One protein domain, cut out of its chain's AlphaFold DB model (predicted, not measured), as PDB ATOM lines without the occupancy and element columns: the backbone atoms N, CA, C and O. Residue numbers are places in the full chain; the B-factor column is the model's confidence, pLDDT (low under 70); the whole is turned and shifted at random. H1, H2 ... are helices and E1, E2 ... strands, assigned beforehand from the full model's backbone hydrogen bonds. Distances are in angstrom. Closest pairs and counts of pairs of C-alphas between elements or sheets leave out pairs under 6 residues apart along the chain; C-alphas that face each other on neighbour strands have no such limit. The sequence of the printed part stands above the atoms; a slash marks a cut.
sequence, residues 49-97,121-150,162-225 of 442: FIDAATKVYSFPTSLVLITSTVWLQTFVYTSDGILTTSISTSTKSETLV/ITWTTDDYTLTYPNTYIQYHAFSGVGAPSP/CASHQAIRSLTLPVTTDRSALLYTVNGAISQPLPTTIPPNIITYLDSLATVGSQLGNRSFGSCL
ATOM      1  N   PHE A  49     146.696 143.940 145.178       90.12
ATOM      2  CA  PHE A  49     147.908 143.680 144.402       90.12
ATOM      3  C   PHE A  49     148.377 144.961 143.730       90.12
ATOM      4  O   PHE A  49     147.544 145.729 143.243       90.12
ATOM      5  N   ILE A  50     149.692 145.164 143.673       91.44
ATOM      6  CA  ILE A  50     150.328 146.274 142.966       91.44
ATOM      7  C   ILE A  50     151.593 145.779 142.270       91.44
ATOM      8  O   ILE A  50     152.363 145.011 142.841       91.44
ATOM      9  N   ASP A  51     151.806 146.269 141.056       89.25
ATOM     10  CA  ASP A  51     152.997 146.067 140.244       89.25
ATOM     11  C   ASP A  51     153.426 147.411 139.627       89.25
ATOM     12  O   ASP A  51     152.597 148.307 139.416       89.25
ATOM     13  N   ALA A  52     154.716 147.573 139.351       90.00
ATOM     14  CA  ALA A  52     155.280 148.810 138.825       90.00
ATOM     15  C   ALA A  52     156.325 148.536 137.740       90.00
ATOM     16  O   ALA A  52     157.260 147.762 137.928       90.00
ATOM     17  N   ALA A  53     156.200 149.240 136.616       87.06
ATOM     18  CA  ALA A  53     157.188 149.220 135.549       87.06
ATOM     19  C   ALA A  53     158.239 150.309 135.786       87.06
ATOM     20  O   ALA A  53     157.918 151.485 136.005       87.06
ATOM     21  N   THR A  54     159.509 149.923 135.701       87.12
ATOM     22  CA  THR A  54     160.646 150.818 135.924       87.12
ATOM     23  C   THR A  54     161.462 151.030 134.650       87.12
ATOM     24  O   THR A  54     161.521 150.168 133.777       87.12
ATOM     25  N   LYS A  55     162.074 152.211 134.522       85.06
ATOM     26  CA  LYS A  55     163.082 152.554 133.508       85.06
ATOM     27  C   LYS A  55     164.334 153.034 134.239       85.06
ATOM     28  O   LYS A  55     164.244 153.895 135.110       85.06
ATOM     29  N   VAL A  56     165.492 152.467 133.912       85.25
ATOM     30  CA  VAL A  56     166.764 152.780 134.584       85.25
ATOM     31  C   VAL A  56     167.577 153.738 133.721       85.25
ATOM     32  O   VAL A  56     167.835 153.460 132.551       85.25
ATOM     33  N   TYR A  57     168.004 154.849 134.312       83.06
ATOM     34  CA  TYR A  57     168.930 155.808 133.724       83.06
ATOM     35  C   TYR A  57     170.260 155.714 134.464       83.06
ATOM     36  O   TYR A  57     170.444 156.294 135.533       83.06
ATOM     37  N   SER A  58     171.194 154.963 133.893       78.31
ATOM     38  CA  SER A  58     172.581 154.928 134.346       78.31
ATOM     39  C   SER A  58     173.432 155.808 133.443       78.31
ATOM     40  O   SER A  58     173.339 155.704 132.216       78.31
ATOM     41  N   PHE A  59     174.296 156.633 134.031       69.00
ATOM     42  CA  PHE A  59     175.317 157.310 133.243       69.00
ATOM     43  C   PHE A  59     176.277 156.254 132.672       69.00
ATOM     44  O   PHE A  59     176.800 155.440 133.440       69.00
ATOM     45  N   PRO A  60     176.506 156.213 131.349       59.25
ATOM     46  CA  PRO A  60     177.442 155.258 130.786       59.25
ATOM     47  C   PRO A  60     178.845 155.579 131.294       59.25
ATOM     48  O   PRO A  60     179.301 156.721 131.250       59.25
ATOM     49  N   THR A  61     179.555 154.554 131.752       50.88
ATOM     50  CA  THR A  61     180.948 154.655 132.213       50.88
ATOM     51  C   THR A  61     181.927 154.999 131.082       50.88
ATOM     52  O   THR A  61     183.088 155.292 131.347       50.88
ATOM     53  N   SER A  62     181.464 155.019 129.827       43.47
ATOM     54  CA  SER A  62     182.248 155.319 128.630       43.47
ATOM     55  C   SER A  62     181.474 156.244 127.682       43.47
ATOM     56  O   SER A  62     180.510 155.827 127.044       43.47
ATOM     57  N   LEU A  63     181.914 157.503 127.570       42.41
ATOM     58  CA  LEU A  63     181.392 158.533 126.655       42.41
ATOM     59  C   LEU A  63     181.859 158.315 125.204       42.41
ATOM     60  O   LEU A  63     182.394 159.220 124.567       42.41
ATOM     61  N   VAL A  64     181.665 157.116 124.667       36.62
ATOM     62  CA  VAL A  64     181.777 156.877 123.226       36.62
ATOM     63  C   VAL A  64     180.351 156.725 122.721       36.62
ATOM     64  O   VAL A  64     179.721 155.720 123.014       36.62
ATOM     65  N   LEU A  65     179.838 157.778 122.073       34.97
ATOM     66  CA  LEU A  65     178.588 157.834 121.300       34.97
ATOM     67  C   LEU A  65     177.440 156.940 121.835       34.97
ATOM     68  O   LEU A  65     177.337 155.760 121.512       34.97
ATOM     69  N   ILE A  66     176.549 157.502 122.655       40.59
ATOM     70  CA  ILE A  66     175.512 156.722 123.345       40.59
ATOM     71  C   ILE A  66     174.323 156.458 122.411       40.59
ATOM     72  O   ILE A  66     173.466 157.318 122.220       40.59
ATOM     73  N   THR A  67     174.210 155.232 121.911       36.31
ATOM     74  CA  THR A  67     172.908 154.577 121.719       36.31
ATOM     75  C   THR A  67     172.464 154.032 123.075       36.31
ATOM     76  O   THR A  67     173.043 153.069 123.572       36.31
ATOM     77  N   SER A  68     171.486 154.673 123.723       37.47
ATOM     78  CA  SER A  68     170.926 154.164 124.981       37.47
ATOM     79  C   SER A  68     169.989 152.997 124.678       37.47
ATOM     80  O   SER A  68     169.045 153.147 123.908       37.47
ATOM     81  N   THR A  69     170.257 151.833 125.264       37.09
ATOM     82  CA  THR A  69     169.378 150.661 125.196       37.09
ATOM     83  C   THR A  69     168.436 150.719 126.393       37.09
ATOM     84  O   THR A  69     168.811 150.354 127.507       37.09
ATOM     85  N   VAL A  70     167.213 151.204 126.187       39.03
ATOM     86  CA  VAL A  70     166.167 151.143 127.214       39.03
ATOM     87  C   VAL A  70     165.626 149.716 127.279       39.03
ATOM     88  O   VAL A  70     165.136 149.200 126.277       39.03
ATOM     89  N   TRP A  71     165.694 149.085 128.452       36.81
ATOM     90  CA  TRP A  71     165.032 147.807 128.709       36.81
ATOM     91  C   TRP A  71     163.637 148.084 129.258       36.81
ATOM     92  O   TRP A  71     163.486 148.529 130.393       36.81
ATOM     93  N   LEU A  72     162.616 147.854 128.436       38.53
ATOM     94  CA  LEU A  72     161.230 147.817 128.887       38.53
ATOM     95  C   LEU A  72     160.907 146.378 129.280       38.53
ATOM     96  O   LEU A  72     161.057 145.469 128.469       38.53
ATOM     97  N   GLN A  73     160.484 146.170 130.524       42.69
ATOM     98  CA  GLN A  73     159.904 144.906 130.957       42.69
ATOM     99  C   GLN A  73     158.411 145.134 131.171       42.69
ATOM    100  O   GLN A  73     157.994 145.730 132.160       42.69
ATOM    101  N   THR A  74     157.611 144.719 130.194       36.88
ATOM    102  CA  THR A  74     156.151 144.816 130.258       36.88
ATOM    103  C   THR A  74     155.593 143.469 130.692       36.88
ATOM    104  O   THR A  74     155.771 142.471 129.998       36.88
ATOM    105  N   PHE A  75     154.916 143.431 131.837       43.62
ATOM    106  CA  PHE A  75     154.139 142.268 132.250       43.62
ATOM    107  C   PHE A  75     152.736 142.400 131.654       43.62
ATOM    108  O   PHE A  75     151.997 143.322 131.996       43.62
ATOM    109  N   VAL A  76     152.388 141.515 130.718       36.69
ATOM    110  CA  VAL A  76     151.038 141.447 130.148       36.69
ATOM    111  C   VAL A  76     150.276 140.356 130.885       36.69
ATOM    112  O   VAL A  76     150.641 139.184 130.834       36.69
ATOM    113  N   TYR A  77     149.215 140.747 131.584       40.47
ATOM    114  CA  TYR A  77     148.277 139.811 132.188       40.47
ATOM    115  C   TYR A  77     147.163 139.543 131.172       40.47
ATOM    116  O   TYR A  77     146.483 140.471 130.736       40.47
ATOM    117  N   THR A  78     147.000 138.288 130.754       40.47
ATOM    118  CA  THR A  78     145.847 137.880 129.937       40.47
ATOM    119  C   THR A  78     144.613 137.728 130.831       40.47
ATOM    120  O   THR A  78     144.738 137.416 132.020       40.47
ATOM    121  N   SER A  79     143.416 137.937 130.268       37.53
ATOM    122  CA  SER A  79     142.117 137.802 130.958       37.53
ATOM    123  C   SER A  79     141.925 136.456 131.661       37.53
ATOM    124  O   SER A  79     141.127 136.340 132.587       37.53
ATOM    125  N   ASP A  80     142.691 135.450 131.249       40.28
ATOM    126  CA  ASP A  80     142.527 134.059 131.653       40.28
ATOM    127  C   ASP A  80     143.321 133.748 132.939       40.28
ATOM    128  O   ASP A  80     143.294 132.633 133.458       40.28
ATOM    129  N   GLY A  81     144.041 134.733 133.494       40.19
ATOM    130  CA  GLY A  81     144.844 134.582 134.714       40.19
ATOM    131  C   GLY A  81     146.127 133.774 134.530       40.19
ATOM    132  O   GLY A  81     146.832 133.512 135.504       40.19
ATOM    133  N   ILE A  82     146.459 133.400 133.292       42.75
ATOM    134  CA  ILE A  82     147.734 132.775 132.963       42.75
ATOM    135  C   ILE A  82     148.762 133.890 132.786       42.75
ATOM    136  O   ILE A  82     148.673 134.704 131.863       42.75
ATOM    137  N   LEU A  83     149.758 133.912 133.677       44.41
ATOM    138  CA  LEU A  83     150.932 134.766 133.547       44.41
ATOM    139  C   LEU A  83     151.742 134.301 132.331       44.41
ATOM    140  O   LEU A  83     152.650 133.479 132.439       44.41
ATOM    141  N   THR A  84     151.414 134.821 131.157       42.22
ATOM    142  CA  THR A  84     152.313 134.757 130.012       42.22
ATOM    143  C   THR A  84     153.298 135.899 130.188       42.22
ATOM    144  O   THR A  84     153.042 137.036 129.810       42.22
ATOM    145  N   THR A  85     154.441 135.620 130.819       39.41
ATOM    146  CA  THR A  85     155.570 136.552 130.803       39.41
ATOM    147  C   THR A  85     156.093 136.651 129.375       39.41
ATOM    148  O   THR A  85     157.056 135.978 129.010       39.41
ATOM    149  N   SER A  86     155.468 137.476 128.541       36.69
ATOM    150  CA  SER A  86     156.125 137.969 127.341       36.69
ATOM    151  C   SER A  86     157.101 139.044 127.802       36.69
ATOM    152  O   SER A  86     156.717 140.188 128.031       36.69
ATOM    153  N   ILE A  87     158.367 138.672 127.987       37.62
ATOM    154  CA  ILE A  87     159.434 139.657 128.153       37.62
ATOM    155  C   ILE A  87     159.602 140.330 126.787       37.62
ATOM    156  O   ILE A  87     160.377 139.893 125.944       37.62
ATOM    157  N   SER A  88     158.799 141.360 126.539       35.94
ATOM    158  CA  SER A  88     158.918 142.205 125.359       35.94
ATOM    159  C   SER A  88     160.025 143.217 125.622       35.94
ATOM    160  O   SER A  88     159.772 144.305 126.136       35.94
ATOM    161  N   THR A  89     161.260 142.867 125.274       35.25
ATOM    162  CA  THR A  89     162.368 143.823 125.266       35.25
ATOM    163  C   THR A  89     162.200 144.762 124.073       35.25
ATOM    164  O   THR A  89     162.607 144.439 122.959       35.25
ATOM    165  N   SER A  90     161.582 145.922 124.285       35.22
ATOM    166  CA  SER A  90     161.548 146.983 123.274       35.22
ATOM    167  C   SER A  90     162.754 147.892 123.459       35.22
ATOM    168  O   SER A  90     162.837 148.618 124.448       35.22
ATOM    169  N   THR A  91     163.674 147.877 122.500       34.81
ATOM    170  CA  THR A  91     164.830 148.771 122.485       34.81
ATOM    171  C   THR A  91     164.436 150.103 121.854       34.81
ATOM    172  O   THR A  91     164.212 150.176 120.650       34.81
ATOM    173  N   LYS A  92     164.348 151.172 122.652       36.09
ATOM    174  CA  LYS A  92     164.225 152.540 122.129       36.09
ATOM    175  C   LYS A  92     165.573 153.237 122.261       36.09
ATOM    176  O   LYS A  92     166.070 153.372 123.376       36.09
ATOM    177  N   SER A  93     166.144 153.666 121.140       36.44
ATOM    178  CA  SER A  93     167.325 154.526 121.111       36.44
ATOM    179  C   SER A  93     166.893 155.989 121.223       36.44
ATOM    180  O   SER A  93     166.184 156.515 120.371       36.44
ATOM    181  N   GLU A  94     167.314 156.656 122.294       39.22
ATOM    182  CA  GLU A  94     167.212 158.113 122.437       39.22
ATOM    183  C   GLU A  94     168.613 158.708 122.254       39.22
ATOM    184  O   GLU A  94     169.569 158.292 122.915       39.22
ATOM    185  N   THR A  95     168.757 159.647 121.315       38.34
ATOM    186  CA  THR A  95     170.023 160.342 121.062       38.34
ATOM    187  C   THR A  95     170.168 161.484 122.058       38.34
ATOM    188  O   THR A  95     169.510 162.514 121.940       38.34
ATOM    189  N   LEU A  96     171.053 161.317 123.040       39.97
ATOM    190  CA  LEU A  96     171.437 162.405 123.936       39.97
ATOM    191  C   LEU A  96     172.387 163.339 123.185       39.97
ATOM    192  O   LEU A  96     173.570 163.038 123.012       39.97
ATOM    193  N   VAL A  97     171.873 164.478 122.722       36.38
ATOM    194  CA  VAL A  97     172.721 165.541 122.178       36.38
ATOM    195  C   VAL A  97     173.461 166.172 123.350       36.38
ATOM    196  O   VAL A  97     172.870 166.830 124.202       36.38
ATOM    197  N   ILE A 121     178.124 166.782 136.572       78.75
ATOM    198  CA  ILE A 121     177.574 167.005 135.233       78.75
ATOM    199  C   ILE A 121     176.068 166.824 135.333       78.75
ATOM    200  O   ILE A 121     175.614 165.800 135.838       78.75
ATOM    201  N   THR A 122     175.303 167.790 134.840       81.94
ATOM    202  CA  THR A 122     173.859 167.629 134.676       81.94
ATOM    203  C   THR A 122     173.531 167.327 133.221       81.94
ATOM    204  O   THR A 122     174.190 167.841 132.315       81.94
ATOM    205  N   TRP A 123     172.538 166.477 132.986       78.44
ATOM    206  CA  TRP A 123     171.943 166.295 131.667       78.44
ATOM    207  C   TRP A 123     170.428 166.328 131.787       78.44
ATOM    208  O   TRP A 123     169.861 165.855 132.772       78.44
ATOM    209  N   THR A 124     169.779 166.912 130.789       76.19
ATOM    210  CA  THR A 124     168.326 166.987 130.716       76.19
ATOM    211  C   THR A 124     167.810 165.909 129.775       76.19
ATOM    212  O   THR A 124     168.237 165.843 128.623       76.19
ATOM    213  N   THR A 125     166.916 165.057 130.257       73.31
ATOM    214  CA  THR A 125     165.987 164.302 129.405       73.31
ATOM    215  C   THR A 125     164.672 165.082 129.319       73.31
ATOM    216  O   THR A 125     164.526 166.056 130.055       73.31
ATOM    217  N   ASP A 126     163.751 164.689 128.428       75.25
ATOM    218  CA  ASP A 126     162.513 165.427 128.096       75.25
ATOM    219  C   ASP A 126     161.883 166.176 129.288       75.25
ATOM    220  O   ASP A 126     161.641 167.377 129.199       75.25
ATOM    221  N   ASP A 127     161.724 165.490 130.428       78.38
ATOM    222  CA  ASP A 127     161.075 166.028 131.630       78.38
ATOM    223  C   ASP A 127     162.007 166.152 132.864       78.38
ATOM    224  O   ASP A 127     161.541 166.528 133.942       78.38
ATOM    225  N   TYR A 128     163.304 165.808 132.779       81.06
ATOM    226  CA  TYR A 128     164.152 165.627 133.976       81.06
ATOM    227  C   TYR A 128     165.561 166.186 133.850       81.06
ATOM    228  O   TYR A 128     166.261 165.896 132.889       81.06
ATOM    229  N   THR A 129     166.045 166.846 134.905       84.69
ATOM    230  CA  THR A 129     167.472 167.151 135.083       84.69
ATOM    231  C   THR A 129     168.119 166.093 135.972       84.69
ATOM    232  O   THR A 129     167.843 166.018 137.170       84.69
ATOM    233  N   LEU A 130     168.993 165.283 135.387       85.19
ATOM    234  CA  LEU A 130     169.733 164.213 136.051       85.19
ATOM    235  C   LEU A 130     171.175 164.658 136.313       85.19
ATOM    236  O   LEU A 130     171.734 165.432 135.537       85.19
ATOM    237  N   THR A 131     171.787 164.180 137.398       84.25
ATOM    238  CA  THR A 131     173.116 164.617 137.850       84.25
ATOM    239  C   THR A 131     174.068 163.437 138.014       84.25
ATOM    240  O   THR A 131     173.812 162.512 138.783       84.25
ATOM    241  N   TYR A 132     175.218 163.500 137.348       78.62
ATOM    242  CA  TYR A 132     176.337 162.574 137.522       78.62
ATOM    243  C   TYR A 132     176.923 162.692 138.940       78.62
ATOM    244  O   TYR A 132     177.067 163.818 139.429       78.62
ATOM    245  N   PRO A 133     177.323 161.583 139.594       80.12
ATOM    246  CA  PRO A 133     177.430 160.202 139.094       80.12
ATOM    247  C   PRO A 133     176.211 159.312 139.363       80.12
ATOM    248  O   PRO A 133     176.330 158.088 139.364       80.12
ATOM    249  N   ASN A 134     175.048 159.897 139.637       84.19
ATOM    250  CA  ASN A 134     173.935 159.113 140.146       84.19
ATOM    251  C   ASN A 134     173.301 158.230 139.066       84.19
ATOM    252  O   ASN A 134     173.217 158.598 137.891       84.19
ATOM    253  N   THR A 135     172.805 157.076 139.506       85.38
ATOM    254  CA  THR A 135     171.880 156.246 138.733       85.38
ATOM    255  C   THR A 135     170.464 156.558 139.189       85.38
ATOM    256  O   THR A 135     170.211 156.696 140.385       85.38
ATOM    257  N   TYR A 136     169.535 156.660 138.246       89.50
ATOM    258  CA  TYR A 136     168.139 156.965 138.530       89.50
ATOM    259  C   TYR A 136     167.230 155.830 138.067       89.50
ATOM    260  O   TYR A 136     167.451 155.234 137.015       89.50
ATOM    261  N   ILE A 137     166.186 155.546 138.837       89.56
ATOM    262  CA  ILE A 137     165.120 154.608 138.485       89.56
ATOM    263  C   ILE A 137     163.827 155.407 138.397       89.56
ATOM    264  O   ILE A 137     163.388 155.994 139.383       89.56
ATOM    265  N   GLN A 138     163.218 155.437 137.221       92.12
ATOM    266  CA  GLN A 138     161.923 156.064 136.991       92.12
ATOM    267  C   GLN A 138     160.829 155.004 137.034       92.12
ATOM    268  O   GLN A 138     160.855 154.049 136.257       92.12
ATOM    269  N   TYR A 139     159.842 155.204 137.896       92.19
ATOM    270  CA  TYR A 139     158.636 154.385 137.951       92.19
ATOM    271  C   TYR A 139     157.588 155.029 137.044       92.19
ATOM    272  O   TYR A 139     157.006 156.052 137.392       92.19
ATOM    273  N   HIS A 140     157.409 154.494 135.836       88.94
ATOM    274  CA  HIS A 140     156.656 155.185 134.780       88.94
ATOM    275  C   HIS A 140     155.245 154.633 134.566       88.94
ATOM    276  O   HIS A 140     154.403 155.328 134.002       88.94
ATOM    277  N   ALA A 141     154.973 153.407 135.010       92.00
ATOM    278  CA  ALA A 141     153.640 152.824 134.961       92.00
ATOM    279  C   ALA A 141     153.390 151.954 136.191       92.00
ATOM    280  O   ALA A 141     154.307 151.328 136.721       92.00
ATOM    281  N   PHE A 142     152.131 151.899 136.613       93.31
ATOM    282  CA  PHE A 142     151.683 151.084 137.733       93.31
ATOM    283  C   PHE A 142     150.472 150.268 137.302       93.31
ATOM    284  O   PHE A 142     149.668 150.711 136.478       93.31
ATOM    285  N   SER A 143     150.324 149.083 137.871       94.38
ATOM    286  CA  SER A 143     149.106 148.293 137.757       94.38
ATOM    287  C   SER A 143     148.726 147.756 139.123       94.38
ATOM    288  O   SER A 143     149.578 147.590 139.992       94.38
ATOM    289  N   GLY A 144     147.441 147.547 139.355       93.38
ATOM    290  CA  GLY A 144     146.988 147.039 140.632       93.38
ATOM    291  C   GLY A 144     145.492 146.832 140.701       93.38
ATOM    292  O   GLY A 144     144.740 147.173 139.785       93.38
ATOM    293  N   VAL A 145     145.069 146.239 141.807       93.81
ATOM    294  CA  VAL A 145     143.662 146.019 142.124       93.81
ATOM    295  C   VAL A 145     143.472 145.945 143.628       93.81
ATOM    296  O   VAL A 145     144.217 145.264 144.332       93.81
ATOM    297  N   GLY A 146     142.455 146.651 144.113       92.25
ATOM    298  CA  GLY A 146     141.954 146.520 145.472       92.25
ATOM    299  C   GLY A 146     140.882 145.455 145.587       92.25
ATOM    300  O   GLY A 146     140.055 145.301 144.688       92.25
ATOM    301  N   ALA A 147     140.855 144.761 146.721       90.06
ATOM    302  CA  ALA A 147     139.667 144.053 147.158       90.06
ATOM    303  C   ALA A 147     138.467 145.019 147.169       90.06
ATOM    304  O   ALA A 147     138.631 146.169 147.600       90.06
ATOM    305  N   PRO A 148     137.269 144.568 146.753       82.62
ATOM    306  CA  PRO A 148     136.047 145.352 146.873       82.62
ATOM    307  C   PRO A 148     135.907 145.916 148.288       82.62
ATOM    308  O   PRO A 148     136.126 145.200 149.271       82.62
ATOM    309  N   SER A 149     135.543 147.194 148.402       79.19
ATOM    310  CA  SER A 149     135.273 147.774 149.717       79.19
ATOM    311  C   SER A 149     134.143 146.982 150.389       79.19
ATOM    312  O   SER A 149     133.105 146.767 149.756       79.19
ATOM    313  N   PRO A 150     134.273 146.582 151.668       69.44
ATOM    314  CA  PRO A 150     133.231 145.829 152.369       69.44
ATOM    315  C   PRO A 150     131.902 146.594 152.471       69.44
ATOM    316  O   PRO A 150     130.856 145.984 152.686       69.44
ATOM    317  N   CYS A 162     138.577 139.278 148.648       87.31
ATOM    318  CA  CYS A 162     139.986 139.210 148.277       87.31
ATOM    319  C   CYS A 162     140.201 139.964 146.973       87.31
ATOM    320  O   CYS A 162     139.346 139.945 146.083       87.31
ATOM    321  N   ALA A 163     141.363 140.590 146.827       89.38
ATOM    322  CA  ALA A 163     141.799 141.017 145.512       89.38
ATOM    323  C   ALA A 163     142.007 139.773 144.628       89.38
ATOM    324  O   ALA A 163     142.537 138.761 145.089       89.38
ATOM    325  N   SER A 164     141.578 139.836 143.367       86.75
ATOM    326  CA  SER A 164     141.830 138.782 142.379       86.75
ATOM    327  C   SER A 164     142.931 139.229 141.426       86.75
ATOM    328  O   SER A 164     142.846 140.320 140.868       86.75
ATOM    329  N   HIS A 165     143.931 138.378 141.191       82.00
ATOM    330  CA  HIS A 165     144.994 138.640 140.213       82.00
ATOM    331  C   HIS A 165     144.453 138.914 138.803       82.00
ATOM    332  O   HIS A 165     144.984 139.765 138.099       82.00
ATOM    333  N   GLN A 166     143.372 138.235 138.404       84.19
ATOM    334  CA  GLN A 166     142.732 138.430 137.096       84.19
ATOM    335  C   GLN A 166     142.118 139.828 136.931       84.19
ATOM    336  O   GLN A 166     141.813 140.240 135.819       84.19
ATOM    337  N   ALA A 167     141.936 140.563 138.031       87.88
ATOM    338  CA  ALA A 167     141.370 141.904 138.031       87.88
ATOM    339  C   ALA A 167     142.435 143.018 138.105       87.88
ATOM    340  O   ALA A 167     142.064 144.191 138.217       87.88
ATOM    341  N   ILE A 168     143.734 142.676 138.056       89.12
ATOM    342  CA  ILE A 168     144.823 143.660 137.965       89.12
ATOM    343  C   ILE A 168     144.642 144.477 136.685       89.12
ATOM    344  O   ILE A 168     144.501 143.938 135.589       89.12
ATOM    345  N   ARG A 169     144.664 145.799 136.834       94.19
ATOM    346  CA  ARG A 169     144.503 146.765 135.743       94.19
ATOM    347  C   ARG A 169     145.556 147.856 135.846       94.19
ATOM    348  O   ARG A 169     146.056 148.129 136.936       94.19
ATOM    349  N   SER A 170     145.881 148.497 134.729       94.94
ATOM    350  CA  SER A 170     146.747 149.679 134.731       94.94
ATOM    351  C   SER A 170     146.124 150.788 135.580       94.94
ATOM    352  O   SER A 170     144.945 151.110 135.423       94.94
ATOM    353  N   LEU A 171     146.914 151.368 136.481       95.44
ATOM    354  CA  LEU A 171     146.497 152.504 137.289       95.44
ATOM    355  C   LEU A 171     146.689 153.782 136.475       95.44
ATOM    356  O   LEU A 171     147.788 154.089 136.015       95.44
ATOM    357  N   THR A 172     145.611 154.539 136.317       96.88
ATOM    358  CA  THR A 172     145.643 155.848 135.665       96.88
ATOM    359  C   THR A 172     146.124 156.886 136.669       96.88
ATOM    360  O   THR A 172     145.454 157.135 137.675       96.88
ATOM    361  N   LEU A 173     147.284 157.483 136.410       95.31
ATOM    362  CA  LEU A 173     147.782 158.618 137.183       95.31
ATOM    363  C   LEU A 173     147.130 159.918 136.676       95.31
ATOM    364  O   LEU A 173     146.899 160.043 135.470       95.31
ATOM    365  N   PRO A 174     146.813 160.886 137.553       96.12
ATOM    366  CA  PRO A 174     146.377 162.217 137.136       96.12
ATOM    367  C   PRO A 174     147.331 162.865 136.124       96.12
ATOM    368  O   PRO A 174     148.547 162.733 136.218       96.12
ATOM    369  N   VAL A 175     146.803 163.661 135.191       93.69
ATOM    370  CA  VAL A 175     147.645 164.445 134.261       93.69
ATOM    371  C   VAL A 175     148.520 165.476 134.981       93.69
ATOM    372  O   VAL A 175     149.542 165.898 134.455       93.69
ATOM    373  N   THR A 176     148.130 165.859 136.200       93.19
ATOM    374  CA  THR A 176     148.874 166.756 137.091       93.19
ATOM    375  C   THR A 176     149.941 166.034 137.910       93.19
ATOM    376  O   THR A 176     150.555 166.651 138.777       93.19
ATOM    377  N   THR A 177     150.138 164.727 137.707       93.88
ATOM    378  CA  THR A 177     151.196 163.983 138.383       93.88
ATOM    379  C   THR A 177     152.549 164.549 137.967       93.88
ATOM    380  O   THR A 177     152.978 164.406 136.822       93.88
ATOM    381  N   ASP A 178     153.250 165.138 138.933       93.19
ATOM    382  CA  ASP A 178     154.668 165.441 138.832       93.19
ATOM    383  C   ASP A 178     155.439 164.137 138.618       93.19
ATOM    384  O   ASP A 178     155.541 163.282 139.507       93.19
ATOM    385  N   ARG A 179     155.955 163.960 137.402       90.00
ATOM    386  CA  ARG A 179     156.694 162.755 137.044       90.00
ATOM    387  C   ARG A 179     158.070 162.704 137.706       90.00
ATOM    388  O   ARG A 179     158.673 161.631 137.719       90.00
ATOM    389  N   SER A 180     158.590 163.823 138.216       89.62
ATOM    390  CA  SER A 180     159.884 163.884 138.913       89.62
ATOM    391  C   SER A 180     159.811 163.268 140.308       89.62
ATOM    392  O   SER A 180     160.769 162.635 140.748       89.62
ATOM    393  N   ALA A 181     158.636 163.311 140.941       93.75
ATOM    394  CA  ALA A 181     158.370 162.616 142.198       93.75
ATOM    395  C   ALA A 181     158.422 161.079 142.065       93.75
ATOM    396  O   ALA A 181     158.599 160.379 143.060       93.75
ATOM    397  N   LEU A 182     158.308 160.550 140.838       94.25
ATOM    398  CA  LEU A 182     158.417 159.119 140.517       94.25
ATOM    399  C   LEU A 182     159.846 158.688 140.150       94.25
ATOM    400  O   LEU A 182     160.068 157.553 139.714       94.25
ATOM    401  N   LEU A 183     160.813 159.591 140.300       93.25
ATOM    402  CA  LEU A 183     162.222 159.322 140.086       93.25
ATOM    403  C   LEU A 183     162.893 158.989 141.423       93.25
ATOM    404  O   LEU A 183     162.809 159.740 142.394       93.25
ATOM    405  N   TYR A 184     163.599 157.866 141.464       92.56
ATOM    406  CA  TYR A 184     164.385 157.446 142.614       92.56
ATOM    407  C   TYR A 184     165.873 157.467 142.290       92.56
ATOM    408  O   TYR A 184     166.317 156.843 141.328       92.56
ATOM    409  N   THR A 185     166.645 158.161 143.118       91.50
ATOM    410  CA  THR A 185     168.104 158.205 143.010       91.50
ATOM    411  C   THR A 185     168.707 157.020 143.755       91.50
ATOM    412  O   THR A 185     168.535 156.885 144.966       91.50
ATOM    413  N   VAL A 186     169.449 156.177 143.045       87.56
ATOM    414  CA  VAL A 186     170.230 155.093 143.641       87.56
ATOM    415  C   VAL A 186     171.595 155.655 144.021       87.56
ATOM    416  O   VAL A 186     172.440 155.920 143.164       87.56
ATOM    417  N   ASN A 187     171.803 155.858 145.321       80.94
ATOM    418  CA  ASN A 187     173.095 156.268 145.861       80.94
ATOM    419  C   ASN A 187     174.040 155.061 145.874       80.94
ATOM    420  O   ASN A 187     174.048 154.286 146.827       80.94
ATOM    421  N   GLY A 188     174.827 154.880 144.814       67.62
ATOM    422  CA  GLY A 188     175.821 153.810 144.752       67.62
ATOM    423  C   GLY A 188     176.222 153.430 143.334       67.62
ATOM    424  O   GLY A 188     175.580 153.815 142.358       67.62
ATOM    425  N   ALA A 189     177.309 152.667 143.222       62.19
ATOM    426  CA  ALA A 189     177.696 152.052 141.961       62.19
ATOM    427  C   ALA A 189     176.617 151.054 141.505       62.19
ATOM    428  O   ALA A 189     176.016 150.352 142.317       62.19
ATOM    429  N   ILE A 190     176.433 150.951 140.186       59.28
ATOM    430  CA  ILE A 190     175.460 150.093 139.478       59.28
ATOM    431  C   ILE A 190     175.611 148.586 139.790       59.28
ATOM    432  O   ILE A 190     174.862 147.765 139.273       59.28
ATOM    433  N   SER A 191     176.595 148.196 140.604       67.75
ATOM    434  CA  SER A 191     176.825 146.811 141.016       67.75
ATOM    435  C   SER A 191     175.828 146.308 142.062       67.75
ATOM    436  O   SER A 191     175.783 145.103 142.307       67.75
ATOM    437  N   GLN A 192     175.030 147.186 142.679       66.25
ATOM    438  CA  GLN A 192     173.952 146.744 143.559       66.25
ATOM    439  C   GLN A 192     172.739 146.268 142.745       66.25
ATOM    440  O   GLN A 192     172.375 146.909 141.756       66.25
ATOM    441  N   PRO A 193     172.096 145.155 143.147       73.94
ATOM    442  CA  PRO A 193     170.865 144.705 142.512       73.94
ATOM    443  C   PRO A 193     169.812 145.814 142.579       73.94
ATOM    444  O   PRO A 193     169.706 146.523 143.583       73.94
ATOM    445  N   LEU A 194     169.036 145.956 141.501       74.06
ATOM    446  CA  LEU A 194     167.916 146.890 141.450       74.06
ATOM    447  C   LEU A 194     167.007 146.673 142.672       74.06
ATOM    448  O   LEU A 194     166.711 145.519 142.998       74.06
ATOM    449  N   PRO A 195     166.576 147.751 143.355       77.62
ATOM    450  CA  PRO A 195     165.674 147.629 144.485       77.62
ATOM    451  C   PRO A 195     164.420 146.881 144.039       77.62
ATOM    452  O   PRO A 195     163.747 147.266 143.085       77.62
ATOM    453  N   THR A 196     164.124 145.784 144.732       80.19
ATOM    454  CA  THR A 196     162.924 144.970 144.500       80.19
ATOM    455  C   THR A 196     161.686 145.570 145.165       80.19
ATOM    456  O   THR A 196     160.580 145.067 144.985       80.19
ATOM    457  N   THR A 197     161.863 146.640 145.942       87.94
ATOM    458  CA  THR A 197     160.811 147.354 146.658       87.94
ATOM    459  C   THR A 197     160.689 148.784 146.148       87.94
ATOM    460  O   THR A 197     161.684 149.448 145.852       87.94
ATOM    461  N   ILE A 198     159.449 149.268 146.060       90.12
ATOM    462  CA  ILE A 198     159.178 150.661 145.706       90.12
ATOM    463  C   ILE A 198     159.666 151.558 146.863       90.12
ATOM    464  O   ILE A 198     159.325 151.293 148.018       90.12
ATOM    465  N   PRO A 199     160.450 152.612 146.585       92.69
ATOM    466  CA  PRO A 199     160.928 153.550 147.592       92.69
ATOM    467  C   PRO A 199     159.791 154.217 148.389       92.69
ATOM    468  O   PRO A 199     158.789 154.622 147.790       92.69
ATOM    469  N   PRO A 200     159.946 154.427 149.712       92.50
ATOM    470  CA  PRO A 200     158.920 155.048 150.557       92.50
ATOM    471  C   PRO A 200     158.430 156.414 150.069       92.50
ATOM    472  O   PRO A 200     157.244 156.701 150.165       92.50
ATOM    473  N   ASN A 201     159.305 157.247 149.501       92.56
ATOM    474  CA  ASN A 201     158.917 158.556 148.970       92.56
ATOM    475  C   ASN A 201     157.950 158.444 147.780       92.56
ATOM    476  O   ASN A 201     157.035 159.254 147.664       92.56
ATOM    477  N   ILE A 202     158.125 157.424 146.934       94.75
ATOM    478  CA  ILE A 202     157.221 157.152 145.811       94.75
ATOM    479  C   ILE A 202     155.890 156.614 146.336       94.75
ATOM    480  O   ILE A 202     154.841 157.027 145.855       94.75
ATOM    481  N   ILE A 203     155.917 155.756 147.361       95.00
ATOM    482  CA  ILE A 203     154.701 155.240 148.012       95.00
ATOM    483  C   ILE A 203     153.879 156.389 148.601       95.00
ATOM    484  O   ILE A 203     152.711 156.530 148.254       95.00
ATOM    485  N   THR A 204     154.497 157.255 149.411       95.94
ATOM    486  CA  THR A 204     153.826 158.421 150.008       95.94
ATOM    487  C   THR A 204     153.253 159.351 148.943       95.94
ATOM    488  O   THR A 204     152.149 159.873 149.093       95.94
ATOM    489  N   TYR A 205     153.986 159.551 147.846       96.75
ATOM    490  CA  TYR A 205     153.500 160.357 146.737       96.75
ATOM    491  C   TYR A 205     152.277 159.720 146.064       96.75
ATOM    492  O   TYR A 205     151.268 160.398 145.891       96.75
ATOM    493  N   LEU A 206     152.313 158.422 145.753       96.12
ATOM    494  CA  LEU A 206     151.176 157.710 145.160       96.12
ATOM    495  C   LEU A 206     149.966 157.648 146.102       96.12
ATOM    496  O   LEU A 206     148.837 157.782 145.637       96.12
ATOM    497  N   ASP A 207     150.193 157.526 147.411       95.88
ATOM    498  CA  ASP A 207     149.150 157.588 148.443       95.88
ATOM    499  C   ASP A 207     148.445 158.947 148.491       95.88
ATOM    500  O   ASP A 207     147.253 159.017 148.791       95.88
ATOM    501  N   SER A 208     149.151 160.030 148.153       96.75
ATOM    502  CA  SER A 208     148.558 161.371 148.087       96.75
ATOM    503  C   SER A 208     147.626 161.569 146.882       96.75
ATOM    504  O   SER A 208     146.829 162.509 146.856       96.75
ATOM    505  N   LEU A 209     147.682 160.677 145.883       96.44
ATOM    506  CA  LEU A 209     146.862 160.761 144.678       96.44
ATOM    507  C   LEU A 209     145.520 160.046 144.899       96.44
ATOM    508  O   LEU A 209     145.412 158.831 144.739       96.44
ATOM    509  N   ALA A 210     144.456 160.807 145.178       95.25
ATOM    510  CA  ALA A 210     143.105 160.264 145.393       95.25
ATOM    511  C   ALA A 210     142.631 159.332 144.257       95.25
ATOM    512  O   ALA A 210     141.986 158.309 144.501       95.25
ATOM    513  N   THR A 211     143.006 159.634 143.008       95.69
ATOM    514  CA  THR A 211     142.709 158.801 141.833       95.69
ATOM    515  C   THR A 211     143.319 157.403 141.945       95.69
ATOM    516  O   THR A 211     142.670 156.427 141.572       95.69
ATOM    517  N   VAL A 212     144.530 157.274 142.495       95.81
ATOM    518  CA  VAL A 212     145.176 155.973 142.734       95.81
ATOM    519  C   VAL A 212     144.426 155.209 143.824       95.81
ATOM    520  O   VAL A 212     144.032 154.064 143.601       95.81
ATOM    521  N   GLY A 213     144.129 155.866 144.950       94.50
ATOM    522  CA  GLY A 213     143.367 155.261 146.046       94.50
ATOM    523  C   GLY A 213     141.999 154.736 145.599       94.50
ATOM    524  O   GLY A 213     141.644 153.597 145.898       94.50
ATOM    525  N   SER A 214     141.254 155.509 144.801       94.62
ATOM    526  CA  SER A 214     139.942 155.094 144.278       94.62
ATOM    527  C   SER A 214     140.017 153.844 143.387       94.62
ATOM    528  O   SER A 214     139.200 152.932 143.518       94.62
ATOM    529  N   GLN A 215     141.049 153.738 142.542       94.56
ATOM    530  CA  GLN A 215     141.278 152.569 141.686       94.56
ATOM    531  C   GLN A 215     141.672 151.322 142.488       94.56
ATOM    532  O   GLN A 215     141.410 150.205 142.033       94.56
ATOM    533  N   LEU A 216     142.238 151.510 143.683       94.19
ATOM    534  CA  LEU A 216     142.579 150.466 144.650       94.19
ATOM    535  C   LEU A 216     141.472 150.228 145.695       94.19
ATOM    536  O   LEU A 216     141.722 149.634 146.741       94.19
ATOM    537  N   GLY A 217     140.236 150.669 145.429       92.06
ATOM    538  CA  GLY A 217     139.104 150.437 146.330       92.06
ATOM    539  C   GLY A 217     139.169 151.270 147.613       92.06
ATOM    540  O   GLY A 217     138.804 150.780 148.679       92.06
ATOM    541  N   ASN A 218     139.645 152.515 147.509       92.50
ATOM    542  CA  ASN A 218     139.887 153.456 148.611       92.50
ATOM    543  C   ASN A 218     140.919 152.961 149.636       92.50
ATOM    544  O   ASN A 218     140.867 153.323 150.811       92.50
ATOM    545  N   ARG A 219     141.862 152.129 149.192       91.38
ATOM    546  CA  ARG A 219     143.016 151.700 149.986       91.38
ATOM    547  C   ARG A 219     144.227 152.552 149.637       91.38
ATOM    548  O   ARG A 219     144.370 152.983 148.494       91.38
ATOM    549  N   SER A 220     145.110 152.768 150.609       93.25
ATOM    550  CA  SER A 220     146.418 153.355 150.333       93.25
ATOM    551  C   SER A 220     147.256 152.370 149.515       93.25
ATOM    552  O   SER A 220     147.251 151.164 149.780       93.25
ATOM    553  N   PHE A 221     147.990 152.883 148.537       93.38
ATOM    554  CA  PHE A 221     149.022 152.181 147.785       93.38
ATOM    555  C   PHE A 221     150.001 151.463 148.726       93.38
ATOM    556  O   PHE A 221     150.305 150.287 148.518       93.38
ATOM    557  N   GLY A 222     150.425 152.116 149.815       90.62
ATOM    558  CA  GLY A 222     151.312 151.510 150.815       90.62
ATOM    559  C   GLY A 222     150.734 150.271 151.515       90.62
ATOM    560  O   GLY A 222     151.483 149.352 151.838       90.62
ATOM    561  N   SER A 223     149.409 150.189 151.698       90.19
ATOM    562  CA  SER A 223     148.750 149.023 152.325       90.19
ATOM    563  C   SER A 223     148.716 147.773 151.442       90.19
ATOM    564  O   SER A 223     148.398 146.684 151.916       90.19
ATOM    565  N   CYS A 224     149.053 147.932 150.164       88.31
ATOM    566  CA  CYS A 224     149.116 146.858 149.181       88.31
ATOM    567  C   CYS A 224     150.512 146.258 149.038       88.31
ATOM    568  O   CYS A 224     150.748 145.444 148.146       88.31
ATOM    569  N   LEU A 225     151.432 146.681 149.904       85.81
ATOM    570  CA  LEU A 225     152.786 146.170 149.996       85.81
ATOM    571  C   LEU A 225     152.906 145.168 151.163       85.81
ATOM    572  O   LEU A 225     152.152 145.264 152.131       85.81
TER     573      LEU A 225
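This is residues 49 to 97, 121 to 150 and 162 to 225 of the 442 residues of an uncharacterized protein of Dissoconium aciculare CBS 342.82 (UniProt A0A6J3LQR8). There is little regular structure: a long, strongly twisted antiparallel sheet, E1-E4-E5, has four short helices along one side, while the unnamed residues 58 to 97 run out and back on the other. The hairpin E2-E3 lies toward one end. Named elements hold 55 of 143 printed residues, mixed, in order E1 E2 E3 E4 H1 E5 H2 H3 H4; the whole is compact, radius of gyration of the C-alphas 16.9 A, spanning 56 by 32 by 29 A.

E4, residues 135 to 146, measures 32.2 A and bends by 51 degrees at 141. E1, 49 to 57, measures 26.5 A from C-alpha 49 at (147.908, 143.680, 144.402). E5 is 183 to 186, E2 122 to 125, E3 128 to 131, H1 179 to 182, H2 200 to 207, H3 210 to 215; H4, 221 to 224, ends at (149.116, 146.858, 149.181).

Within hydrogen-bond range are N 53 and O 141 of E1 and E4, 2.8 A, N 137 and O 184 of E4 and E5, 2.8 A, and N 123 and O 130 of E2 and E3, 2.9 A. H1 stands at the sheet's level, height 2.2 A; H2 and H3 only graze the sheet; H4 only just lies over E1, with 3 C-alphas. H2 touches H4, closest C-alphas Asp 207 and Phe 221, 5.4 A. H2 and H3 have every O i to N i+4 pair within range; H1 and H4 are too short for one.

Cuts leave C-alphas 97 and 121 14.0 A apart, and 150 and 162 10.3 A. The link E5 to H2 is long. pLDDT is under 70 at residues 59 to 97, 150 and 188 to 192.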